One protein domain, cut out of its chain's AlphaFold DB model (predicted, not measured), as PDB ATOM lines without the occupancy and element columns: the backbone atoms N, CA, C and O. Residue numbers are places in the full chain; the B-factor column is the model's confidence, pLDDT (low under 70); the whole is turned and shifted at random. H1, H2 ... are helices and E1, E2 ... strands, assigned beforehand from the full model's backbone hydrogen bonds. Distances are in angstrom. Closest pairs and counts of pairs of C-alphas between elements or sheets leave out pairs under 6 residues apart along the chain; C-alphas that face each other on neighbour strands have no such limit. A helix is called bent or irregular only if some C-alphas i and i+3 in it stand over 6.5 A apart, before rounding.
ATOM      1  N   GLU A   5     186.189 153.435 171.708       80.94
ATOM      2  CA  GLU A   5     185.158 154.461 171.849       80.94
ATOM      3  C   GLU A   5     185.601 155.780 171.204       80.94
ATOM      4  O   GLU A   5     184.800 156.464 170.574       80.94
ATOM      5  N   GLY A   6     186.888 156.127 171.305       77.06
ATOM      6  CA  GLY A   6     187.456 157.299 170.645       77.06
ATOM      7  C   GLY A   6     187.446 157.179 169.118       77.06
ATOM      8  O   GLY A   6     187.118 158.148 168.435       77.06
ATOM      9  N   GLU A   7     187.729 155.991 168.573       82.56
ATOM     10  CA  GLU A   7     187.627 155.723 167.131       82.56
ATOM     11  C   GLU A   7     186.174 155.839 166.640       82.56
ATOM     12  O   GLU A   7     185.898 156.521 165.649       82.56
ATOM     13  N   GLU A   8     185.235 155.208 167.351       85.38
ATOM     14  CA  GLU A   8     183.806 155.248 167.028       85.38
ATOM     15  C   GLU A   8     183.254 156.669 167.078       85.38
ATOM     16  O   GLU A   8     182.565 157.108 166.151       85.38
ATOM     17  N   LEU A   9     183.589 157.414 168.132       84.12
ATOM     18  CA  LEU A   9     183.199 158.806 168.263       84.12
ATOM     19  C   LEU A   9     183.764 159.624 167.092       84.12
ATOM     20  O   LEU A   9     183.005 160.379 166.485       84.12
ATOM     21  N   LEU A  10     185.054 159.490 166.748       84.19
ATOM     22  CA  LEU A  10     185.697 160.283 165.687       84.19
ATOM     23  C   LEU A  10     185.011 160.021 164.348       84.19
ATOM     24  O   LEU A  10     184.684 160.945 163.596       84.19
ATOM     25  N   LYS A  11     184.752 158.741 164.074       89.31
ATOM     26  CA  LYS A  11     184.068 158.291 162.870       89.31
ATOM     27  C   LYS A  11     182.651 158.853 162.782       89.31
ATOM     28  O   LYS A  11     182.296 159.420 161.752       89.31
ATOM     29  N   ASN A  12     181.866 158.726 163.849       89.12
ATOM     30  CA  ASN A  12     180.444 159.065 163.841       89.12
ATOM     31  C   ASN A  12     180.180 160.568 163.950       89.12
ATOM     32  O   ASN A  12     179.249 161.062 163.321       89.12
ATOM     33  N   LYS A  13     180.983 161.294 164.736       88.38
ATOM     34  CA  LYS A  13     180.769 162.723 165.003       88.38
ATOM     35  C   LYS A  13     181.483 163.647 164.029       88.38
ATOM     36  O   LYS A  13     181.065 164.787 163.904       88.38
ATOM     37  N   ILE A  14     182.554 163.193 163.374       90.12
ATOM     38  CA  ILE A  14     183.348 164.046 162.481       90.12
ATOM     39  C   ILE A  14     183.468 163.421 161.096       90.12
ATOM     40  O   ILE A  14     182.970 163.988 160.127       90.12
ATOM     41  N   LEU A  15     184.114 162.258 160.963       90.06
ATOM     42  CA  LEU A  15     184.564 161.771 159.649       90.06
ATOM     43  C   LEU A  15     183.411 161.439 158.691       90.06
ATOM     44  O   LEU A  15     183.456 161.849 157.530       90.06
ATOM     45  N   ASN A  16     182.378 160.748 159.181       92.81
ATOM     46  CA  ASN A  16     181.209 160.357 158.390       92.81
ATOM     47  C   ASN A  16     180.196 161.492 158.195       92.81
ATOM     48  O   ASN A  16     179.201 161.308 157.494       92.81
ATOM     49  N   VAL A  17     180.427 162.655 158.805       93.75
ATOM     50  CA  VAL A  17     179.548 163.808 158.646       93.75
ATOM     51  C   VAL A  17     179.841 164.481 157.308       93.75
ATOM     52  O   VAL A  17     180.997 164.728 156.940       93.75
ATOM     53  N   ARG A  18     178.770 164.751 156.558       95.06
ATOM     54  CA  ARG A  18     178.852 165.268 155.190       95.06
ATOM     55  C   ARG A  18     179.483 166.653 155.130       95.06
ATOM     56  O   ARG A  18     180.311 166.883 154.265       95.06
ATOM     57  N   TRP A  19     179.116 167.564 156.017       97.31
ATOM     58  CA  TRP A  19     179.675 168.907 156.083       97.31
ATOM     59  C   TRP A  19     180.502 169.059 157.348       97.31
ATOM     60  O   TRP A  19     179.994 168.832 158.445       97.31
ATOM     61  N   LYS A  20     181.763 169.454 157.191       96.75
ATOM     62  CA  LYS A  20     182.688 169.703 158.298       96.75
ATOM     63  C   LYS A  20     183.113 171.163 158.230       96.75
ATOM     64  O   LYS A  20     183.670 171.585 157.218       96.75
ATOM     65  N   VAL A  21     182.824 171.920 159.276       96.81
ATOM     66  CA  VAL A  21     183.180 173.335 159.382       96.81
ATOM     67  C   VAL A  21     184.243 173.470 160.454       96.81
ATOM     68  O   VAL A  21     183.953 173.320 161.635       96.81
ATOM     69  N   TYR A  22     185.474 173.729 160.042       93.19
ATOM     70  CA  TYR A  22     186.559 174.077 160.949       93.19
ATOM     71  C   TYR A  22     186.572 175.588 161.060       93.19
ATOM     72  O   TYR A  22     186.598 176.258 160.027       93.19
ATOM     73  N   TYR A  23     186.499 176.121 162.270       91.88
ATOM     74  CA  TYR A  23     186.468 177.562 162.455       91.88
ATOM     75  C   TYR A  23     187.150 177.967 163.751       91.88
ATOM     76  O   TYR A  23     187.128 177.226 164.734       91.88
ATOM     77  N   ASP A  24     187.730 179.157 163.715       82.62
ATOM     78  CA  ASP A  24     188.324 179.821 164.862       82.62
ATOM     79  C   ASP A  24     187.850 181.267 164.875       82.62
ATOM     80  O   ASP A  24     187.890 181.952 163.844       82.62
ATOM     81  N   PHE A  25     187.352 181.713 166.020       76.69
ATOM     82  CA  PHE A  25     186.916 183.081 166.203       76.69
ATOM     83  C   PHE A  25     187.698 183.702 167.352       76.69
ATOM     84  O   PHE A  25     187.801 183.131 168.432       76.69
ATOM     85  N   GLU A  26     188.180 184.925 167.160       68.25
ATOM     86  CA  GLU A  26     188.816 185.690 168.224       68.25
ATOM     87  C   GLU A  26     188.216 187.091 168.282       68.25
ATOM     88  O   GLU A  26     188.077 187.789 167.279       68.25
ATOM     89  N   SER A  27     187.840 187.517 169.487       58.34
ATOM     90  CA  SER A  27     187.345 188.867 169.731       58.34
ATOM     91  C   SER A  27     187.690 189.305 171.138       58.34
ATOM     92  O   SER A  27     187.238 188.699 172.113       58.34
ATOM     93  N   TRP A  28     188.411 190.417 171.243       51.50
ATOM     94  CA  TRP A  28     188.622 191.119 172.502       51.50
ATOM     95  C   TRP A  28     188.112 192.554 172.375       51.50
ATOM     96  O   TRP A  28     188.342 193.204 171.365       51.50
ATOM     97  N   GLU A  29     187.462 193.052 173.424       43.19
ATOM     98  CA  GLU A  29     186.923 194.416 173.605       43.19
ATOM     99  C   GLU A  29     187.849 195.567 173.138       43.19
ATOM    100  O   GLU A  29     187.348 196.635 172.811       43.19
ATOM    101  N   ASN A  30     189.173 195.349 173.048       38.19
ATOM    102  CA  ASN A  30     190.170 196.325 172.575       38.19
ATOM    103  C   ASN A  30     191.195 195.732 171.579       38.19
ATOM    104  O   ASN A  30     192.238 196.335 171.337       38.19
ATOM    105  N   MET A  31     190.942 194.533 171.041       44.00
ATOM    106  CA  MET A  31     191.805 193.876 170.053       44.00
ATOM    107  C   MET A  31     191.039 193.604 168.759       44.00
ATOM    108  O   MET A  31     189.832 193.815 168.654       44.00
ATOM    109  N   LEU A  32     191.777 193.135 167.761       55.09
ATOM    110  CA  LEU A  32     191.253 192.684 166.487       55.09
ATOM    111  C   LEU A  32     190.143 191.632 166.672       55.09
ATOM    112  O   LEU A  32     190.304 190.678 167.430       55.09
ATOM    113  N   THR A  33     189.025 191.812 165.973       66.56
ATOM    114  CA  THR A  33     187.971 190.799 165.863       66.56
ATOM    115  C   THR A  33     188.173 190.044 164.551       66.56
ATOM    116  O   THR A  33     188.306 190.675 163.501       66.56
ATOM    117  N   GLN A  34     188.203 188.715 164.593       76.31
ATOM    118  CA  GLN A  34     188.478 187.877 163.428       76.31
ATOM    119  C   GLN A  34     187.711 186.554 163.454       76.31
ATOM    120  O   GLN A  34     187.412 186.022 164.519       76.31
ATOM    121  N   LEU A  35     187.428 186.027 162.262       86.75
ATOM    122  CA  LEU A  35     186.934 184.674 162.021       86.75
ATOM    123  C   LEU A  35     187.789 184.044 160.922       86.75
ATOM    124  O   LEU A  35     187.895 184.612 159.837       86.75
ATOM    125  N   SER A  36     188.317 182.850 161.147       87.44
ATOM    126  CA  SER A  36     188.756 181.975 160.060       87.44
ATOM    127  C   SER A  36     187.842 180.769 159.976       87.44
ATOM    128  O   SER A  36     187.368 180.252 160.989       87.44
ATOM    129  N   VAL A  37     187.556 180.333 158.755       95.00
ATOM    130  CA  VAL A  37     186.704 179.180 158.501       95.00
ATOM    131  C   VAL A  37     187.161 178.414 157.264       95.00
ATOM    132  O   VAL A  37     187.408 178.980 156.198       95.00
ATOM    133  N   GLN A  38     187.210 177.091 157.395       95.62
ATOM    134  CA  GLN A  38     187.346 176.145 156.296       95.62
ATOM    135  C   GLN A  38     186.160 175.178 156.313       95.62
ATOM    136  O   GLN A  38     185.924 174.448 157.279       95.62
ATOM    137  N   ILE A  39     185.402 175.167 155.221       97.00
ATOM    138  CA  ILE A  39     184.202 174.353 155.051       97.00
ATOM    139  C   ILE A  39     184.523 173.238 154.075       97.00
ATOM    140  O   ILE A  39     184.818 173.498 152.911       97.00
ATOM    141  N   PHE A  40     184.385 171.997 154.519       96.94
ATOM    142  CA  PHE A  40     184.508 170.821 153.674       96.94
ATOM    143  C   PHE A  40     183.140 170.196 153.441       96.94
ATOM    144  O   PHE A  40     182.349 170.017 154.373       96.94
ATOM    145  N   ARG A  41     182.890 169.804 152.193       95.75
ATOM    146  CA  ARG A  41     181.839 168.855 151.841       95.75
ATOM    147  C   ARG A  41     182.500 167.522 151.535       95.75
ATOM    148  O   ARG A  41     183.249 167.396 150.571       95.75
ATOM    149  N   GLU A  42     182.188 166.532 152.351       92.19
ATOM    150  CA  GLU A  42     182.802 165.211 152.365       92.19
ATOM    151  C   GLU A  42     184.312 165.344 152.608       92.19
ATOM    152  O   GLU A  42     184.706 165.623 153.744       92.19
ATOM    153  N   GLU A  43     185.130 165.176 151.568       89.56
ATOM    154  CA  GLU A  43     186.586 165.378 151.605       89.56
ATOM    155  C   GLU A  43     187.040 166.619 150.810       89.56
ATOM    156  O   GLU A  43     188.213 166.976 150.838       89.56
ATOM    157  N   SER A  44     186.128 167.298 150.106       94.69
ATOM    158  CA  SER A  44     186.455 168.443 149.246       94.69
ATOM    159  C   SER A  44     186.298 169.770 149.982       94.69
ATOM    160  O   SER A  44     185.253 170.021 150.586       94.69
ATOM    161  N   LEU A  45     187.304 170.645 149.882       95.69
ATOM    162  CA  LEU A  45     187.209 172.024 150.362       95.69
ATOM    163  C   LEU A  45     186.151 172.771 149.537       95.69
ATOM    164  O   LEU A  45     186.278 172.920 148.324       95.69
ATOM    165  N   PHE A  46     185.084 173.198 150.202       95.19
ATOM    166  CA  PHE A  46     183.962 173.923 149.615       95.19
ATOM    167  C   PHE A  46     184.155 175.438 149.706       95.19
ATOM    168  O   PHE A  46     183.896 176.148 148.738       95.19
ATOM    169  N   SER A  47     184.590 175.930 150.866       95.00
ATOM    170  CA  SER A  47     184.867 177.349 151.099       95.00
ATOM    171  C   SER A  47     186.012 177.502 152.090       95.00
ATOM    172  O   SER A  47     186.169 176.679 152.989       95.00
ATOM    173  N   GLN A  48     186.781 178.570 151.926       94.69
ATOM    174  CA  GLN A  48     187.802 179.011 152.865       94.69
ATOM    175  C   GLN A  48     187.746 180.533 152.939       94.69
ATOM    176  O   GLN A  48     187.827 181.204 151.903       94.69
ATOM    177  N   ARG A  49     187.601 181.071 154.150       94.31
ATOM    178  CA  ARG A  49     187.495 182.510 154.392       94.31
ATOM    179  C   ARG A  49     188.196 182.901 155.681       94.31
ATOM    180  O   ARG A  49     187.990 182.271 156.708       94.31
ATOM    181  N   ASP A  50     188.932 184.003 155.600       88.38
ATOM    182  CA  ASP A  50     189.549 184.678 156.737       88.38
ATOM    183  C   ASP A  50     189.009 186.113 156.772       88.38
ATOM    184  O   ASP A  50     189.318 186.948 155.908       88.38
ATOM    185  N   LEU A  51     188.129 186.371 157.735       88.06
ATOM    186  CA  LEU A  51     187.462 187.643 157.960       88.06
ATOM    187  C   LEU A  51     188.170 188.376 159.093       88.06
ATOM    188  O   LEU A  51     188.301 187.856 160.198       88.06
ATOM    189  N   ILE A  52     188.590 189.605 158.818       79.75
ATOM    190  CA  ILE A  52     189.186 190.506 159.803       79.75
ATOM    191  C   ILE A  52     188.290 191.731 159.871       79.75
ATOM    192  O   ILE A  52     188.033 192.349 158.836       79.75
ATOM    193  N   LYS A  53     187.818 192.079 161.067       77.00
ATOM    194  CA  LYS A  53     186.948 193.234 161.263       77.00
ATOM    195  C   LYS A  53     187.693 194.506 160.904       77.00
ATOM    196  O   LYS A  53     188.682 194.855 161.548       77.00
ATOM    197  N   ASP A  54     187.185 195.211 159.900       72.69
ATOM    198  CA  ASP A  54     187.660 196.544 159.563       72.69
ATOM    199  C   ASP A  54     187.254 197.515 160.687       72.69
ATOM    200  O   ASP A  54     186.063 197.610 161.001       72.69
ATOM    201  N   PRO A  55     188.193 198.257 161.302       66.94
ATOM    202  CA  PRO A  55     187.882 199.274 162.300       66.94
ATOM    203  C   PRO A  55     186.884 200.339 161.825       66.94
ATOM    204  O   PRO A  55     186.223 200.950 162.667       66.94
ATOM    205  N   ALA A  56     186.781 200.568 160.511       68.38
ATOM    206  CA  ALA A  56     185.827 201.485 159.893       68.38
ATOM    207  C   ALA A  56     184.437 200.862 159.656       68.38
ATOM    208  O   ALA A  56     183.481 201.598 159.416       68.38
ATOM    209  N   SER A  57     184.311 199.533 159.727       72.44
ATOM    210  CA  SER A  57     183.035 198.818 159.579       72.44
ATOM    211  C   SER A  57     182.258 198.740 160.896       72.44
ATOM    212  O   SER A  57     182.830 198.848 161.987       72.44
ATOM    213  N   SER A  58     180.938 198.562 160.801       80.44
ATOM    214  CA  SER A  58     180.115 198.312 161.981       80.44
ATOM    215  C   SER A  58     180.338 196.887 162.499       80.44
ATOM    216  O   SER A  58     180.529 195.940 161.733       80.44
ATOM    217  N   ASP A  59     180.295 196.723 163.821       76.44
ATOM    218  CA  ASP A  59     180.369 195.412 164.467       76.44
ATOM    219  C   ASP A  59     179.254 194.479 163.968       76.44
ATOM    220  O   ASP A  59     179.486 193.296 163.734       76.44
ATOM    221  N   GLU A  60     178.053 195.021 163.759       78.88
ATOM    222  CA  GLU A  60     176.879 194.271 163.310       78.88
ATOM    223  C   GLU A  60     177.042 193.689 161.898       78.88
ATOM    224  O   GLU A  60     176.689 192.525 161.667       78.88
ATOM    225  N   ASP A  61     177.614 194.463 160.971       82.44
ATOM    226  CA  ASP A  61     177.871 194.009 159.602       82.44
ATOM    227  C   ASP A  61     178.895 192.873 159.595       82.44
ATOM    228  O   ASP A  61     178.650 191.819 159.004       82.44
ATOM    229  N   PHE A  62     180.000 193.043 160.332       84.50
ATOM    230  CA  PHE A  62     181.039 192.021 160.453       84.50
ATOM    231  C   PHE A  62     180.501 190.721 161.062       84.50
ATOM    232  O   PHE A  62     180.781 189.624 160.575       84.50
ATOM    233  N   TYR A  63     179.682 190.819 162.108       82.88
ATOM    234  CA  TYR A  63     179.062 189.642 162.709       82.88
ATOM    235  C   TYR A  63     178.038 188.982 161.788       82.88
ATOM    236  O   TYR A  63     177.936 187.753 161.760       82.88
ATOM    237  N   THR A  64     177.297 189.766 161.004       83.06
ATOM    238  CA  THR A  64     176.403 189.219 159.981       83.06
ATOM    239  C   THR A  64     177.186 188.441 158.924       83.06
ATOM    240  O   THR A  64     176.760 187.341 158.572       83.06
ATOM    241  N   GLU A  65     178.324 188.962 158.464       88.00
ATOM    242  CA  GLU A  65     179.212 188.274 157.520       88.00
ATOM    243  C   GLU A  65     179.742 186.958 158.111       88.00
ATOM    244  O   GLU A  65     179.610 185.901 157.491       88.00
ATOM    245  N   CYS A  66     180.221 186.988 159.361       88.69
ATOM    246  CA  CYS A  66     180.651 185.792 160.091       88.69
ATOM    247  C   CYS A  66     179.559 184.709 160.126       88.69
ATOM    248  O   CYS A  66     179.815 183.541 159.823       88.69
ATOM    249  N   ILE A  67     178.326 185.089 160.483       86.81
ATOM    250  CA  ILE A  67     177.196 184.152 160.538       86.81
ATOM    251  C   ILE A  67     176.910 183.590 159.145       86.81
ATOM    252  O   ILE A  67     176.724 182.384 159.019       86.81
ATOM    253  N   GLN A  68     176.879 184.428 158.105       87.69
ATOM    254  CA  GLN A  68     176.577 184.001 156.735       87.69
ATOM    255  C   GLN A  68     177.543 182.928 156.224       87.69
ATOM    256  O   GLN A  68     177.092 181.947 155.625       87.69
ATOM    257  N   GLU A  69     178.836 183.077 156.505       91.44
ATOM    258  CA  GLU A  69     179.839 182.070 156.156       91.44
ATOM    259  C   GLU A  69     179.619 180.765 156.937       91.44
ATOM    260  O   GLU A  69     179.538 179.685 156.345       91.44
ATOM    261  N   LEU A  70     179.412 180.847 158.258       92.25
ATOM    262  CA  LEU A  70     179.222 179.663 159.104       92.25
ATOM    263  C   LEU A  70     177.944 178.879 158.778       92.25
ATOM    264  O   LEU A  70     177.920 177.657 158.929       92.25
ATOM    265  N   VAL A  71     176.875 179.538 158.329       91.25
ATOM    266  CA  VAL A  71     175.565 178.890 158.101       91.25
ATOM    267  C   VAL A  71     175.398 178.337 156.695       91.25
ATOM    268  O   VAL A  71     174.401 177.664 156.421       91.25
ATOM    269  N   ALA A  72     176.356 178.584 155.798       91.12
ATOM    270  CA  ALA A  72     176.289 178.115 154.420       91.12
ATOM    271  C   ALA A  72     175.963 176.607 154.307       91.12
ATOM    272  O   ALA A  72     175.076 176.267 153.519       91.12
ATOM    273  N   PRO A  73     176.553 175.693 155.107       93.25
ATOM    274  CA  PRO A  73     176.207 174.270 155.066       93.25
ATOM    275  C   PRO A  73     174.780 173.976 155.532       93.25
ATOM    276  O   PRO A  73     174.094 173.146 154.938       93.25
ATOM    277  N   ILE A  74     174.308 174.681 156.563       91.12
ATOM    278  CA  ILE A  74     172.949 174.526 157.094       91.12
ATOM    279  C   ILE A  74     171.934 174.909 156.009       91.12
ATOM    280  O   ILE A  74     171.065 174.107 155.676       91.12
ATOM    281  N   ASN A  75     172.108 176.072 155.378       88.38
ATOM    282  CA  ASN A  75     171.239 176.548 154.294       88.38
ATOM    283  C   ASN A  75     171.210 175.609 153.073       88.38
ATOM    284  O   ASN A  75     170.262 175.636 152.292       88.38
ATOM    285  N   LYS A  76     172.250 174.790 152.872       89.25
ATOM    286  CA  LYS A  76     172.291 173.780 151.799       89.25
ATOM    287  C   LYS A  76     171.572 172.483 152.165       89.25
ATOM    288  O   LYS A  76     171.168 171.755 151.260       89.25
ATOM    289  N   GLU A  77     171.428 172.174 153.450       87.69
ATOM    290  CA  GLU A  77     170.811 170.931 153.928       87.69
ATOM    291  C   GLU A  77     169.335 171.072 154.286       87.69
ATOM    292  O   GLU A  77     168.607 170.071 154.287       87.69
ATOM    293  N   ILE A  78     168.902 172.288 154.611       80.38
ATOM    294  CA  ILE A  78     167.538 172.589 155.022       80.38
ATOM    295  C   ILE A  78     167.078 173.928 154.447       80.38
ATOM    296  O   ILE A  78     167.824 174.902 154.418       80.38
ATOM    297  N   ASP A  79     165.811 173.981 154.039       72.44
ATOM    298  CA  ASP A  79     165.128 175.248 153.797       72.44
ATOM    299  C   ASP A  79     164.598 175.784 155.131       72.44
ATOM    300  O   ASP A  79     163.623 175.274 155.690       72.44
ATOM    301  N   LEU A  80     165.266 176.803 155.664       65.44
ATOM    302  CA  LEU A  80     164.879 177.418 156.933       65.44
ATOM    303  C   LEU A  80     163.667 178.330 156.813       65.44
ATOM    304  O   LEU A  80     163.037 178.614 157.825       65.44
ATOM    305  N   ASN A  81     163.254 178.726 155.610       64.94
ATOM    306  CA  ASN A  81     161.981 179.433 155.462       64.94
ATOM    307  C   ASN A  81     160.797 178.499 155.779       64.94
ATOM    308  O   ASN A  81     159.752 178.947 156.251       64.94
ATOM    309  N   ALA A  82     160.984 177.183 155.622       59.91
ATOM    310  CA  ALA A  82     160.026 176.158 156.030       59.91
ATOM    311  C   ALA A  82     160.118 175.772 157.528       59.91
ATOM    312  O   ALA A  82     159.311 174.966 158.002       59.91
ATOM    313  N   TYR A  83     161.082 176.318 158.288       61.94
ATOM    314  CA  TYR A  83     161.362 175.945 159.684       61.94
ATOM    315  C   TYR A  83     160.326 176.447 160.691       61.94
ATOM    316  O   TYR A  83     160.163 175.802 161.724       61.94
ATOM    317  N   SER A  84     159.584 177.517 160.385       60.44
ATOM    318  CA  SER A  84     158.617 178.194 161.280       60.44
ATOM    319  C   SER A  84     157.526 177.300 161.907       60.44
ATOM    320  O   SER A  84     156.676 177.776 162.650       60.44
ATOM    321  N   ARG A  85     157.532 175.993 161.616       59.09
ATOM    322  CA  ARG A  85     156.577 174.981 162.077       59.09
ATOM    323  C   ARG A  85     157.212 173.788 162.812       59.09
ATOM    324  O   ARG A  85     156.472 172.886 163.199       59.09
ATOM    325  N   LYS A  86     158.543 173.716 162.971       66.50
ATOM    326  CA  LYS A  86     159.235 172.562 163.582       66.50
ATOM    327  C   LYS A  86     159.925 172.931 164.907       66.50
ATOM    328  O   LYS A  86     160.512 174.002 164.992       66.50
ATOM    329  N   PRO A  87     159.928 172.031 165.910       80.31
ATOM    330  CA  PRO A  87     160.756 172.185 167.107       80.31
ATOM    331  C   PRO A  87     162.255 172.225 166.777       80.31
ATOM    332  O   PRO A  87     162.717 171.472 165.914       80.31
ATOM    333  N   LEU A  88     163.017 173.044 167.507       82.25
ATOM    334  CA  LEU A  88     164.468 173.184 167.343       82.25
ATOM    335  C   LEU A  88     165.219 171.859 167.558       82.25
ATOM    336  O   LEU A  88     166.109 171.529 166.777       82.25
ATOM    337  N   ASP A  89     164.811 171.059 168.544       85.75
ATOM    338  CA  ASP A  89     165.435 169.761 168.846       85.75
ATOM    339  C   ASP A  89     165.367 168.793 167.656       85.75
ATOM    340  O   ASP A  89     166.334 168.092 167.351       85.75
ATOM    341  N   ASN A  90     164.251 168.808 166.919       85.56
ATOM    342  CA  ASN A  90     164.103 167.999 165.710       85.56
ATOM    343  C   ASN A  90     165.069 168.451 164.611       85.56
ATOM    344  O   ASN A  90     165.569 167.624 163.849       85.56
ATOM    345  N   LEU A  91     165.332 169.758 164.521       85.31
ATOM    346  CA  LEU A  91     166.268 170.306 163.549       85.31
ATOM    347  C   LEU A  91     167.709 169.925 163.883       85.31
ATOM    348  O   LEU A  91     168.449 169.498 162.999       85.31
ATOM    349  N   ILE A  92     168.079 170.029 165.159       89.00
ATOM    350  CA  ILE A  92     169.386 169.604 165.658       89.00
ATOM    351  C   ILE A  92     169.596 168.121 165.339       89.00
ATOM    352  O   ILE A  92     170.584 167.776 164.693       89.00
ATOM    353  N   ALA A  93     168.641 167.252 165.686       88.00
ATOM    354  CA  ALA A  93     168.730 165.820 165.399       88.00
ATOM    355  C   ALA A  93     168.865 165.527 163.891       88.00
ATOM    356  O   ALA A  93     169.657 164.675 163.482       88.00
ATOM    357  N   GLN A  94     168.135 166.262 163.045       87.69
ATOM    358  CA  GLN A  94     168.238 166.134 161.591       87.69
ATOM    359  C   GLN A  94     169.625 166.552 161.069       87.69
ATOM    360  O   GLN A  94     170.147 165.915 160.150       87.69
ATOM    361  N   LEU A  95     170.214 167.615 161.623       91.44
ATOM    362  CA  LEU A  95     171.491 168.173 161.173       91.44
ATOM    363  C   LEU A  95     172.718 167.461 161.751       91.44
ATOM    364  O   LEU A  95     173.739 167.436 161.076       91.44
ATOM    365  N   GLN A  96     172.633 166.835 162.928       89.75
ATOM    366  CA  GLN A  96     173.770 166.178 163.597       89.75
ATOM    367  C   GLN A  96     174.460 165.093 162.754       89.75
ATOM    368  O   GLN A  96     175.650 164.850 162.913       89.75
ATOM    369  N   SER A  97     173.736 164.447 161.835       87.31
ATOM    370  CA  SER A  97     174.308 163.461 160.899       87.31
ATOM    371  C   SER A  97     174.859 164.079 159.605       87.31
ATOM    372  O   SER A  97     175.457 163.389 158.780       87.31
ATOM    373  N   LYS A  98     174.646 165.382 159.403       93.38
ATOM    374  CA  LYS A  98     174.893 166.092 158.143       93.38
ATOM    375  C   LYS A  98     175.920 167.205 158.268       93.38
ATOM    376  O   LYS A  98     176.665 167.401 157.316       93.38
ATOM    377  N   VAL A  99     175.948 167.921 159.388       96.06
ATOM    378  CA  VAL A  99     176.799 169.089 159.624       96.06
ATOM    379  C   VAL A  99     177.450 168.974 160.997       96.06
ATOM    380  O   VAL A  99     176.768 168.727 161.988       96.06
ATOM    381  N   VAL A 100     178.764 169.179 161.050       95.69
ATOM    382  CA  VAL A 100     179.540 169.296 162.286       95.69
ATOM    383  C   VAL A 100     180.411 170.540 162.216       95.69
ATOM    384  O   VAL A 100     181.013 170.826 161.179       95.69
ATOM    385  N   TYR A 101     180.493 171.252 163.333       95.31
ATOM    386  CA  TYR A 101     181.430 172.351 163.522       95.31
ATOM    387  C   TYR A 101     182.549 171.885 164.451       95.31
ATOM    388  O   TYR A 101     182.296 171.147 165.396       95.31
ATOM    389  N   VAL A 102     183.789 172.275 164.188       88.25
ATOM    390  CA  VAL A 102     184.971 171.854 164.944       88.25
ATOM    391  C   VAL A 102     185.729 173.103 165.368       88.25
ATOM    392  O   VAL A 102     186.087 173.908 164.512       88.25
ATOM    393  N   ALA A 103     185.976 173.233 166.672       81.56
ATOM    394  CA  ALA A 103     186.746 174.327 167.263       81.56
ATOM    395  C   ALA A 103     187.699 173.794 168.344       81.56
ATOM    396  O   ALA A 103     187.433 172.751 168.943       81.56
ATOM    397  N   PHE A 104     188.790 174.506 168.642       64.06
ATOM    398  CA  PHE A 104     189.723 174.118 169.714       64.06
ATOM    399  C   PHE A 104     189.230 174.463 171.126       64.06
ATOM    400  O   PHE A 104     189.678 173.841 172.087       64.06
ATOM    401  N   ASN A 105     188.343 175.452 171.264       65.75
ATOM    402  CA  ASN A 105     187.788 175.870 172.548       65.75
ATOM    403  C   ASN A 105     186.290 176.140 172.418       65.75
ATOM    404  O   ASN A 105     185.851 177.277 172.236       65.75
ATOM    405  N   LYS A 106     185.483 175.090 172.580       67.56
ATOM    406  CA  LYS A 106     184.030 175.201 172.437       67.56
ATOM    407  C   LYS A 106     183.434 176.214 173.414       67.56
ATOM    408  O   LYS A 106     182.458 176.870 173.078       67.56
ATOM    409  N   THR A 107     184.000 176.369 174.611       64.19
ATOM    410  CA  THR A 107     183.460 177.289 175.627       64.19
ATOM    411  C   THR A 107     183.554 178.746 175.177       64.19
ATOM    412  O   THR A 107     182.575 179.492 175.290       64.19
ATOM    413  N   PHE A 108     184.716 179.145 174.655       62.38
ATOM    414  CA  PHE A 108     184.916 180.486 174.111       62.38
ATOM    415  C   PHE A 108     183.961 180.746 172.941       62.38
ATOM    416  O   PHE A 108     183.187 181.705 172.981       62.38
ATOM    417  N   GLU A 109     183.905 179.811 171.993       70.31
ATOM    418  CA  GLU A 109     183.030 179.914 170.824       70.31
ATOM    419  C   GLU A 109     181.548 180.003 171.191       70.31
ATOM    420  O   GLU A 109     180.802 180.832 170.673       70.31
ATOM    421  N   CYS A 110     181.102 179.183 172.145       70.31
ATOM    422  CA  CYS A 110     179.726 179.208 172.630       70.31
ATOM    423  C   CYS A 110     179.390 180.535 173.318       70.31
ATOM    424  O   CYS A 110     178.257 181.007 173.213       70.31
ATOM    425  N   THR A 111     180.353 181.136 174.024       68.75
ATOM    426  CA  THR A 111     180.181 182.446 174.668       68.75
ATOM    427  C   THR A 111     180.023 183.536 173.617       68.75
ATOM    428  O   THR A 111     179.127 184.370 173.739       68.75
ATOM    429  N   TRP A 112     180.829 183.499 172.556       77.62
ATOM    430  CA  TRP A 112     180.682 184.407 171.424       77.62
ATOM    431  C   TRP A 112     179.338 184.232 170.704       77.62
ATOM    432  O   TRP A 112     178.593 185.202 170.589       77.62
ATOM    433  N   LEU A 113     178.962 183.009 170.315       75.12
ATOM    434  CA  LEU A 113     177.668 182.733 169.674       75.12
ATOM    435  C   LEU A 113     176.487 183.174 170.547       75.12
ATOM    436  O   LEU A 113     175.490 183.689 170.040       75.12
ATOM    437  N   SER A 114     176.608 183.013 171.868       73.12
ATOM    438  CA  SER A 114     175.598 183.484 172.818       73.12
ATOM    439  C   SER A 114     175.523 185.012 172.837       73.12
ATOM    440  O   SER A 114     174.426 185.559 172.736       73.12
ATOM    441  N   LYS A 115     176.666 185.713 172.879       70.19
ATOM    442  CA  LYS A 115     176.708 187.181 172.764       70.19
ATOM    443  C   LYS A 115     176.116 187.656 171.438       70.19
ATOM    444  O   LYS A 115     175.294 188.560 171.457       70.19
ATOM    445  N   LEU A 116     176.434 187.010 170.316       71.00
ATOM    446  CA  LEU A 116     175.838 187.329 169.017       71.00
ATOM    447  C   LEU A 116     174.327 187.154 168.994       71.00
ATOM    448  O   LEU A 116     173.614 188.030 168.509       71.00
ATOM    449  N   SER A 117     173.836 186.039 169.541       71.88
ATOM    450  CA  SER A 117     172.397 185.778 169.613       71.88
ATOM    451  C   SER A 117     171.649 186.855 170.410       71.88
ATOM    452  O   SER A 117     170.504 187.152 170.092       71.88
ATOM    453  N   GLN A 118     172.309 187.462 171.405       70.75
ATOM    454  CA  GLN A 118     171.753 188.511 172.264       70.75
ATOM    455  C   GLN A 118     171.919 189.924 171.687       70.75
ATOM    456  O   GLN A 118     170.982 190.713 171.756       70.75
ATOM    457  N   MET A 119     173.099 190.256 171.149       63.59
ATOM    458  CA  MET A 119     173.447 191.598 170.667       63.59
ATOM    459  C   MET A 119     172.682 191.985 169.407       63.59
ATOM    460  O   MET A 119     172.248 193.125 169.288       63.59
ATOM    461  N   VAL A 120     172.544 191.055 168.462       58.09
ATOM    462  CA  VAL A 120     172.034 191.387 167.127       58.09
ATOM    463  C   VAL A 120     170.515 191.176 167.034       58.09
ATOM    464  O   VAL A 120     169.866 191.726 166.151       58.09
ATOM    465  N   PHE A 121     169.901 190.416 167.951       60.50
ATOM    466  CA  PHE A 121     168.512 189.966 167.793       60.50
ATOM    467  C   PHE A 121     167.717 190.077 169.099       60.50
ATOM    468  O   PHE A 121     167.433 189.088 169.772       60.50
ATOM    469  N   SER A 122     167.316 191.305 169.441       54.72
ATOM    470  CA  SER A 122     166.368 191.592 170.532       54.72
ATOM    471  C   SER A 122     164.973 190.976 170.308       54.72
ATOM    472  O   SER A 122     164.187 190.873 171.253       54.72
ATOM    473  N   GLU A 123     164.673 190.510 169.091       54.56
ATOM    474  CA  GLU A 123     163.433 189.821 168.729       54.56
ATOM    475  C   GLU A 123     163.626 188.295 168.662       54.56
ATOM    476  O   GLU A 123     164.521 187.779 167.989       54.56
ATOM    477  N   ARG A 124     162.755 187.552 169.359       52.72
ATOM    478  CA  ARG A 124     162.882 186.103 169.610       52.72
ATOM    479  C   ARG A 124     162.730 185.182 168.384       52.72
ATOM    480  O   ARG A 124     162.989 183.995 168.539       52.72
ATOM    481  N   ASP A 125     162.416 185.693 167.192       54.88
ATOM    482  CA  ASP A 125     162.112 184.882 165.996       54.88
ATOM    483  C   ASP A 125     162.930 185.275 164.747       54.88
ATOM    484  O   ASP A 125     162.436 185.265 163.618       54.88
ATOM    485  N   CYS A 126     164.212 185.614 164.913       65.88
ATOM    486  CA  CYS A 126     165.110 185.832 163.775       65.88
ATOM    487  C   CYS A 126     165.800 184.518 163.336       65.88
ATOM    488  O   CYS A 126     166.457 183.880 164.168       65.88
ATOM    489  N   PRO A 127     165.776 184.139 162.036       69.75
ATOM    490  CA  PRO A 127     166.533 182.999 161.497       69.75
ATOM    491  C   PRO A 127     168.016 182.985 161.899       69.75
ATOM    492  O   PRO A 127     168.601 181.922 162.095       69.75
ATOM    493  N   LYS A 128     168.616 184.166 162.094       72.12
ATOM    494  CA  LYS A 128     170.010 184.313 162.524       72.12
ATOM    495  C   LYS A 128     170.270 183.916 163.983       72.12
ATOM    496  O   LYS A 128     171.335 183.384 164.274       72.12
ATOM    497  N   SER A 129     169.306 184.086 164.886       75.75
ATOM    498  CA  SER A 129     169.440 183.606 166.272       75.75
ATOM    499  C   SER A 129     169.408 182.075 166.332       75.75
ATOM    500  O   SER A 129     170.235 181.446 166.994       75.75
ATOM    501  N   ILE A 130     168.526 181.461 165.533       80.56
ATOM    502  CA  ILE A 130     168.462 180.003 165.360       80.56
ATOM    503  C   ILE A 130     169.793 179.469 164.825       80.56
ATOM    504  O   ILE A 130     170.283 178.464 165.330       80.56
ATOM    505  N   PHE A 131     170.419 180.158 163.869       86.00
ATOM    506  CA  PHE A 131     171.748 179.786 163.384       86.00
ATOM    507  C   PHE A 131     172.804 179.744 164.477       86.00
ATOM    508  O   PHE A 131     173.515 178.747 164.576       86.00
ATOM    509  N   CYS A 132     172.888 180.777 165.315       85.06
ATOM    510  CA  CYS A 132     173.854 180.795 166.409       85.06
ATOM    511  C   CYS A 132     173.655 179.605 167.356       85.06
ATOM    512  O   CYS A 132     174.631 178.984 167.776       85.06
ATOM    513  N   ILE A 133     172.398 179.245 167.646       83.88
ATOM    514  CA  ILE A 133     172.088 178.072 168.469       83.88
ATOM    515  C   ILE A 133     172.487 176.781 167.744       83.88
ATOM    516  O   ILE A 133     173.158 175.943 168.335       83.88
ATOM    517  N   LEU A 134     172.140 176.624 166.465       88.19
ATOM    518  CA  LEU A 134     172.502 175.437 165.687       88.19
ATOM    519  C   LEU A 134     174.017 175.238 165.614       88.19
ATOM    520  O   LEU A 134     174.480 174.128 165.855       88.19
ATOM    521  N   ILE A 135     174.785 176.295 165.338       90.69
ATOM    522  CA  ILE A 135     176.252 176.235 165.328       90.69
ATOM    523  C   ILE A 135     176.734 175.759 166.702       90.69
ATOM    524  O   ILE A 135     177.426 174.751 166.789       90.69
ATOM    525  N   ARG A 136     176.275 176.399 167.786       88.19
ATOM    526  CA  ARG A 136     176.663 176.066 169.166       88.19
ATOM    527  C   ARG A 136     176.431 174.592 169.516       88.19
ATOM    528  O   ARG A 136     177.306 173.941 170.094       88.19
ATOM    529  N   GLU A 137     175.249 174.076 169.188       88.69
ATOM    530  CA  GLU A 137     174.855 172.699 169.503       88.69
ATOM    531  C   GLU A 137     175.581 171.666 168.627       88.69
ATOM    532  O   GLU A 137     175.848 170.551 169.080       88.69
ATOM    533  N   LEU A 138     175.946 172.035 167.394       91.75
ATOM    534  CA  LEU A 138     176.664 171.177 166.447       91.75
ATOM    535  C   LEU A 138     178.199 171.284 166.565       91.75
ATOM    536  O   LEU A 138     178.904 170.469 165.963       91.75
ATOM    537  N   THR A 139     178.727 172.243 167.336       91.62
ATOM    538  CA  THR A 139     180.169 172.377 167.592       91.62
ATOM    539  C   THR A 139     180.686 171.261 168.494       91.62
ATOM    540  O   THR A 139     180.180 171.030 169.598       91.62
ATOM    541  N   VAL A 140     181.752 170.597 168.060       85.94
ATOM    542  CA  VAL A 140     182.579 169.706 168.873       85.94
ATOM    543  C   VAL A 140     183.859 170.424 169.290       85.94
ATOM    544  O   VAL A 140     184.461 171.154 168.504       85.94
ATOM    545  N   ASP A 141     184.268 170.205 170.538       78.44
ATOM    546  CA  ASP A 141     185.549 170.684 171.048       78.44
ATOM    547  C   ASP A 141     186.640 169.688 170.652       78.44
ATOM    548  O   ASP A 141     186.602 168.530 171.070       78.44
ATOM    549  N   LEU A 142     187.590 170.112 169.825       70.38
ATOM    550  CA  LEU A 142     188.682 169.267 169.363       70.38
ATOM    551  C   LEU A 142     189.687 168.970 170.492       70.38
ATOM    552  O   LEU A 142     190.323 167.913 170.482       70.38
ATOM    553  N   SER A 143     189.799 169.837 171.505       63.53
ATOM    554  CA  SER A 143     190.713 169.628 172.634       63.53
ATOM    555  C   SER A 143     190.354 168.389 173.457       63.53
ATOM    556  O   SER A 143     191.253 167.684 173.927       63.53
ATOM    557  N   ASP A 144     189.068 168.043 173.556       56.72
ATOM    558  CA  ASP A 144     188.601 166.847 174.266       56.72
ATOM    559  C   ASP A 144     189.120 165.540 173.643       56.72
ATOM    560  O   ASP A 144     189.302 164.539 174.337       56.72
ATOM    561  N   TRP A 145     189.450 165.556 172.352       57.22
ATOM    562  CA  TRP A 145     189.968 164.393 171.626       57.22
ATOM    563  C   TRP A 145     191.467 164.217 171.806       57.22
ATOM    564  O   TRP A 145     191.962 163.093 171.859       57.22
ATOM    565  N   PHE A 146     192.179 165.330 171.960       50.25
ATOM    566  CA  PHE A 146     193.599 165.338 172.283       50.25
ATOM    567  C   PHE A 146     193.849 165.005 173.760       50.25
ATOM    568  O   PHE A 146     194.802 164.298 174.084       50.25
ATOM    569  N   ARG A 147     192.949 165.397 174.672       44.75
ATOM    570  CA  ARG A 147     193.025 165.017 176.098       44.75
ATOM    571  C   ARG A 147     193.057 163.499 176.323       44.75
ATOM    572  O   ARG A 147     193.626 163.046 177.313       44.75
ATOM    573  N   LEU A 148     192.501 162.708 175.402       36.56
ATOM    574  CA  LEU A 148     192.457 161.245 175.492       36.56
ATOM    575  C   LEU A 148     193.702 160.535 174.918       36.56
ATOM    576  O   LEU A 148     193.909 159.358 175.212       36.56
ATOM    577  N   SER A 149     194.585 161.207 174.166       36.62
ATOM    578  CA  SER A 149     195.732 160.552 173.502       36.62
ATOM    579  C   SER A 149     197.018 160.416 174.341       36.62
ATOM    580  O   SER A 149     198.034 159.981 173.812       36.62
ATOM    581  N   ALA A 150     196.921 160.590 175.665       32.19
ATOM    582  CA  ALA A 150     197.977 160.471 176.684       32.19
ATOM    583  C   ALA A 150     198.891 161.703 176.831       32.19
ATOM    584  O   ALA A 150     199.438 162.206 175.859       32.19
ATOM    585  N   LEU A 241     198.426 189.747 156.810       54.00
ATOM    586  CA  LEU A 241     199.222 188.937 157.742       54.00
ATOM    587  C   LEU A 241     198.349 188.247 158.794       54.00
ATOM    588  O   LEU A 241     198.581 187.089 159.129       54.00
ATOM    589  N   LEU A 242     197.331 188.945 159.297       60.66
ATOM    590  CA  LEU A 242     196.377 188.383 160.249       60.66
ATOM    591  C   LEU A 242     195.553 187.275 159.602       60.66
ATOM    592  O   LEU A 242     195.458 186.198 160.168       60.66
ATOM    593  N   LYS A 243     195.062 187.475 158.373       67.38
ATOM    594  CA  LYS A 243     194.383 186.416 157.611       67.38
ATOM    595  C   LYS A 243     195.256 185.178 157.449       67.38
ATOM    596  O   LYS A 243     194.773 184.072 157.653       67.38
ATOM    597  N   GLU A 244     196.534 185.361 157.118       57.34
ATOM    598  CA  GLU A 244     197.482 184.248 157.027       57.34
ATOM    599  C   GLU A 244     197.633 183.520 158.374       57.34
ATOM    600  O   GLU A 244     197.651 182.292 158.406       57.34
ATOM    601  N   TYR A 245     197.703 184.253 159.486       59.41
ATOM    602  CA  TYR A 245     197.756 183.667 160.823       59.41
ATOM    603  C   TYR A 245     196.503 182.835 161.139       59.41
ATOM    604  O   TYR A 245     196.629 181.647 161.442       59.41
ATOM    605  N   CYS A 246     195.307 183.412 160.988       66.31
ATOM    606  CA  CYS A 246     194.056 182.717 161.302       66.31
ATOM    607  C   CYS A 246     193.854 181.481 160.422       66.31
ATOM    608  O   CYS A 246     193.388 180.443 160.892       66.31
ATOM    609  N   TYR A 247     194.257 181.580 159.151       69.88
ATOM    610  CA  TYR A 247     194.247 180.451 158.233       69.88
ATOM    611  C   TYR A 247     195.012 179.254 158.809       69.88
ATOM    612  O   TYR A 247     194.520 178.124 158.748       69.88
ATOM    613  N   TYR A 248     196.197 179.485 159.386       63.00
ATOM    614  CA  TYR A 248     196.991 178.410 159.974       63.00
ATOM    615  C   TYR A 248     196.342 177.811 161.223       63.00
ATOM    616  O   TYR A 248     196.443 176.599 161.409       63.00
ATOM    617  N   ASP A 249     195.650 178.598 162.047       67.50
ATOM    618  CA  ASP A 249     194.954 178.073 163.228       67.50
ATOM    619  C   ASP A 249     193.845 177.089 162.842       67.50
ATOM    620  O   ASP A 249     193.785 175.970 163.366       67.50
ATOM    621  N   VAL A 250     193.049 177.428 161.827       75.25
ATOM    622  CA  VAL A 250     192.029 176.516 161.291       75.25
ATOM    623  C   VAL A 250     192.658 175.344 160.534       75.25
ATOM    624  O   VAL A 250     192.211 174.202 160.680       75.25
ATOM    625  N   GLN A 251     193.739 175.572 159.782       75.81
ATOM    626  CA  GLN A 251     194.472 174.499 159.103       75.81
ATOM    627  C   GLN A 251     195.025 173.474 160.104       75.81
ATOM    628  O   GLN A 251     194.947 172.270 159.861       75.81
ATOM    629  N   ASN A 252     195.502 173.922 161.265       65.19
ATOM    630  CA  ASN A 252     195.967 173.042 162.334       65.19
ATOM    631  C   ASN A 252     194.827 172.168 162.896       65.19
ATOM    632  O   ASN A 252     195.075 171.022 163.277       65.19
ATOM    633  N   MET A 253     193.575 172.646 162.916       76.56
ATOM    634  CA  MET A 253     192.419 171.808 163.280       76.56
ATOM    635  C   MET A 253     192.176 170.702 162.245       76.56
ATOM    636  O   MET A 253     191.960 169.541 162.609       76.56
ATOM    637  N   VAL A 254     192.238 171.049 160.953       76.69
ATOM    638  CA  VAL A 254     192.104 170.094 159.840       76.69
ATOM    639  C   VAL A 254     193.194 169.026 159.926       76.69
ATOM    640  O   VAL A 254     192.911 167.823 159.894       76.69
ATOM    641  N   ASP A 255     194.440 169.455 160.108       74.31
ATOM    642  CA  ASP A 255     195.598 168.576 160.236       74.31
ATOM    643  C   ASP A 255     195.512 167.707 161.491       74.31
ATOM    644  O   ASP A 255     195.821 166.515 161.437       74.31
ATOM    645  N   GLY A 256     195.006 168.258 162.596       69.75
ATOM    646  CA  GLY A 256     194.733 167.536 163.833       69.75
ATOM    647  C   GLY A 256     193.742 166.383 163.647       69.75
ATOM    648  O   GLY A 256     194.011 165.253 164.066       69.75
ATOM    649  N   VAL A 257     192.627 166.619 162.948       75.88
ATOM    650  CA  VAL A 257     191.653 165.562 162.620       75.88
ATOM    651  C   VAL A 257     192.254 164.521 161.673       75.88
ATOM    652  O   VAL A 257     192.070 163.315 161.874       75.88
ATOM    653  N   ASN A 258     193.016 164.953 160.666       76.81
ATOM    654  CA  ASN A 258     193.706 164.044 159.749       76.81
ATOM    655  C   ASN A 258     194.760 163.189 160.462       76.81
ATOM    656  O   ASN A 258     194.912 162.002 160.154       76.81
ATOM    657  N   TRP A 259     195.470 163.764 161.430       77.69
ATOM    658  CA  TRP A 259     196.404 163.044 162.282       77.69
ATOM    659  C   TRP A 259     195.672 162.000 163.126       77.69
ATOM    660  O   TRP A 259     196.060 160.834 163.078       77.69
ATOM    661  N   LEU A 260     194.570 162.361 163.798       71.06
ATOM    662  CA  LEU A 260     193.752 161.407 164.560       71.06
ATOM    663  C   LEU A 260     193.294 160.238 163.675       71.06
ATOM    664  O   LEU A 260     193.496 159.081 164.041       71.06
ATOM    665  N   LYS A 261     192.773 160.519 162.469       80.62
ATOM    666  CA  LYS A 261     192.384 159.495 161.478       80.62
ATOM    667  C   LYS A 261     193.540 158.532 161.174       80.62
ATOM    668  O   LYS A 261     193.343 157.317 161.183       80.62
ATOM    669  N   LYS A 262     194.746 159.059 160.929       77.62
ATOM    670  CA  LYS A 262     195.949 158.248 160.664       77.62
ATOM    671  C   LYS A 262     196.360 157.414 161.878       77.62
ATOM    672  O   LYS A 262     196.676 156.239 161.715       77.62
ATOM    673  N   GLN A 263     196.336 157.994 163.078       74.31
ATOM    674  CA  GLN A 263     196.733 157.295 164.300       74.31
ATOM    675  C   GLN A 263     195.785 156.148 164.645       74.31
ATOM    676  O   GLN A 263     196.256 155.047 164.926       74.31
ATOM    677  N   TYR A 264     194.469 156.358 164.568       79.38
ATOM    678  CA  TYR A 264     193.500 155.282 164.797       79.38
ATOM    679  C   TYR A 264     193.656 154.150 163.778       79.38
ATOM    680  O   TYR A 264     193.688 152.982 164.163       79.38
ATOM    681  N   ALA A 265     193.868 154.476 162.499       84.62
ATOM    682  CA  ALA A 265     194.122 153.468 161.471       84.62
ATOM    683  C   ALA A 265     195.406 152.657 161.739       84.62
ATOM    684  O   ALA A 265     195.393 151.433 161.607       84.62
ATOM    685  N   ALA A 266     196.495 153.317 162.147       78.25
ATOM    686  CA  ALA A 266     197.773 152.665 162.442       78.25
ATOM    687  C   ALA A 266     197.724 151.775 163.698       78.25
ATOM    688  O   ALA A 266     198.403 150.755 163.757       78.25
ATOM    689  N   ASN A 267     196.901 152.136 164.687       74.81
ATOM    690  CA  ASN A 267     196.823 151.460 165.986       74.81
ATOM    691  C   ASN A 267     195.591 150.553 166.129       74.81
ATOM    692  O   ASN A 267     195.267 150.128 167.237       74.81
ATOM    693  N   LYS A 268     194.900 150.234 165.029       83.88
ATOM    694  CA  LYS A 268     193.614 149.518 165.033       83.88
ATOM    695  C   LYS A 268     193.633 148.198 165.817       83.88
ATOM    696  O   LYS A 268     192.672 147.873 166.507       83.88
TER     697      LYS A 268
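This is residues 5 to 150 and 241 to 268 of the 311 residues of the protein "DUF2779 domain-containing protein" of Candidatus Mycoplasma haemominutum 'Birmingham 1' (UniProt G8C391). A twisted sheet of five strands lies between helices: the long helix H8 slants over one face, while H2 runs along the other face and the helical hairpin of H5 and H6 stands up from it. H4 packs on H6, H3 lies farther out, and H1 grazes the sheet. The printed part has 174 residues, with eight named helices and five named strands in the order H1 E1 E2 E3 H2 H3 H4 E4 H5 H6 E5 H7 H8. The sheet is mixed, in the order E3 E2 E1 E4 E5. The class is mixed, helices and strands; the whole is compact, with a radius of gyration of the C-alphas of 16.3 A, and spans 50 by 44 by 27 A.

E1, residues 19 to 26, E2, 34 to 41, and E3, 44 to 52, form a meander of two hairpins, each strand the antiparallel neighbour of the one before; N 22 and O 38 are 2.9 A apart, N 39 and O 47 2.8 A, within hydrogen-bond range. E4, residues 99 to 103, is parallel to E1, with N 21 and O 100 at 2.8 A, and to E5, residues 139 to 141, with N 140 and O 101 at 2.8 A. E4, H5, residues 106 to 119, H6, residues 127 to 138, and E5 make a strand-helix-strand unit, parallel neighbour strands joined through helices, with a right-handed crossover. H2, residues 59 to 77, is on the same face as H5 and H6, and H8, residues 241 to 266, is on the opposite face: three layers. H2 runs along the strands at a height over the sheet of 10.0 A; the closest C-alphas of H2 and E2 are Cys 66 and Leu 35, 6.7 A. H8 runs slantwise, at 40 degrees to E1 on the local plane; its closest C-alpha pair with E3 is Lys 243 and Asp 50, 5.2 A. H5 and H6 touch at a shallow tilt of 12 degrees, opposite ways, closest at C-alphas 117 and 129, 5.0 A. H6, the hub, also touches residues 67 to 71 of H2, closest at C-alphas 131 and 71, 6.6 A, and touches H4, residues 88 to 96, with its residues 134 to 138 alone, closest at C-alphas 138 and 96, 6.4 A. H3, residues 80 to 85, is close to H6 but not clearly touching, with C-alphas 80 and 127 at 7.4 A. H1, residues 5 to 15, only grazes the sheet with residues 13 to 15; H7, residues 143 to 146, and H8 are near each other. Every O i to N i+4 pair is within hydrogen-bond range in H1, H4, H5, H6 and H8, against 13 of 15 in H2 and 0 of 2 in H3, which has 1 of 3 O i to N i+3 pairs; H7 is too short for an O i to N i+4 pair.

H1 begins at C-alpha 5 (185.158, 154.461, 171.849), and H8, 36.6 A long, ends at C-alpha 266 (197.773, 152.665, 162.442). E3 is 24.6 A long, E2 23.2 A, E1 22.6 A, H2 28.3 A and H5 19.6 A. H2 and H3 are irregular, with C-alphas 70 and 73 at 7.4 A and C-alphas 82 and 85 at 7.1 A.

The two farthest C-alphas, Ala 56 and Lys 268, are 52.8 A apart. Residues 151 to 240 are not printed, and C-alphas 150 and 241 lie 34.2 A apart across the cut. Of the links that are printed whole, none is long. The mean pLDDT of the printed part is 77.2; 51 residues are under 70, among them 26 to 33, 119 to 127, 143 to 150 and 241 to 249.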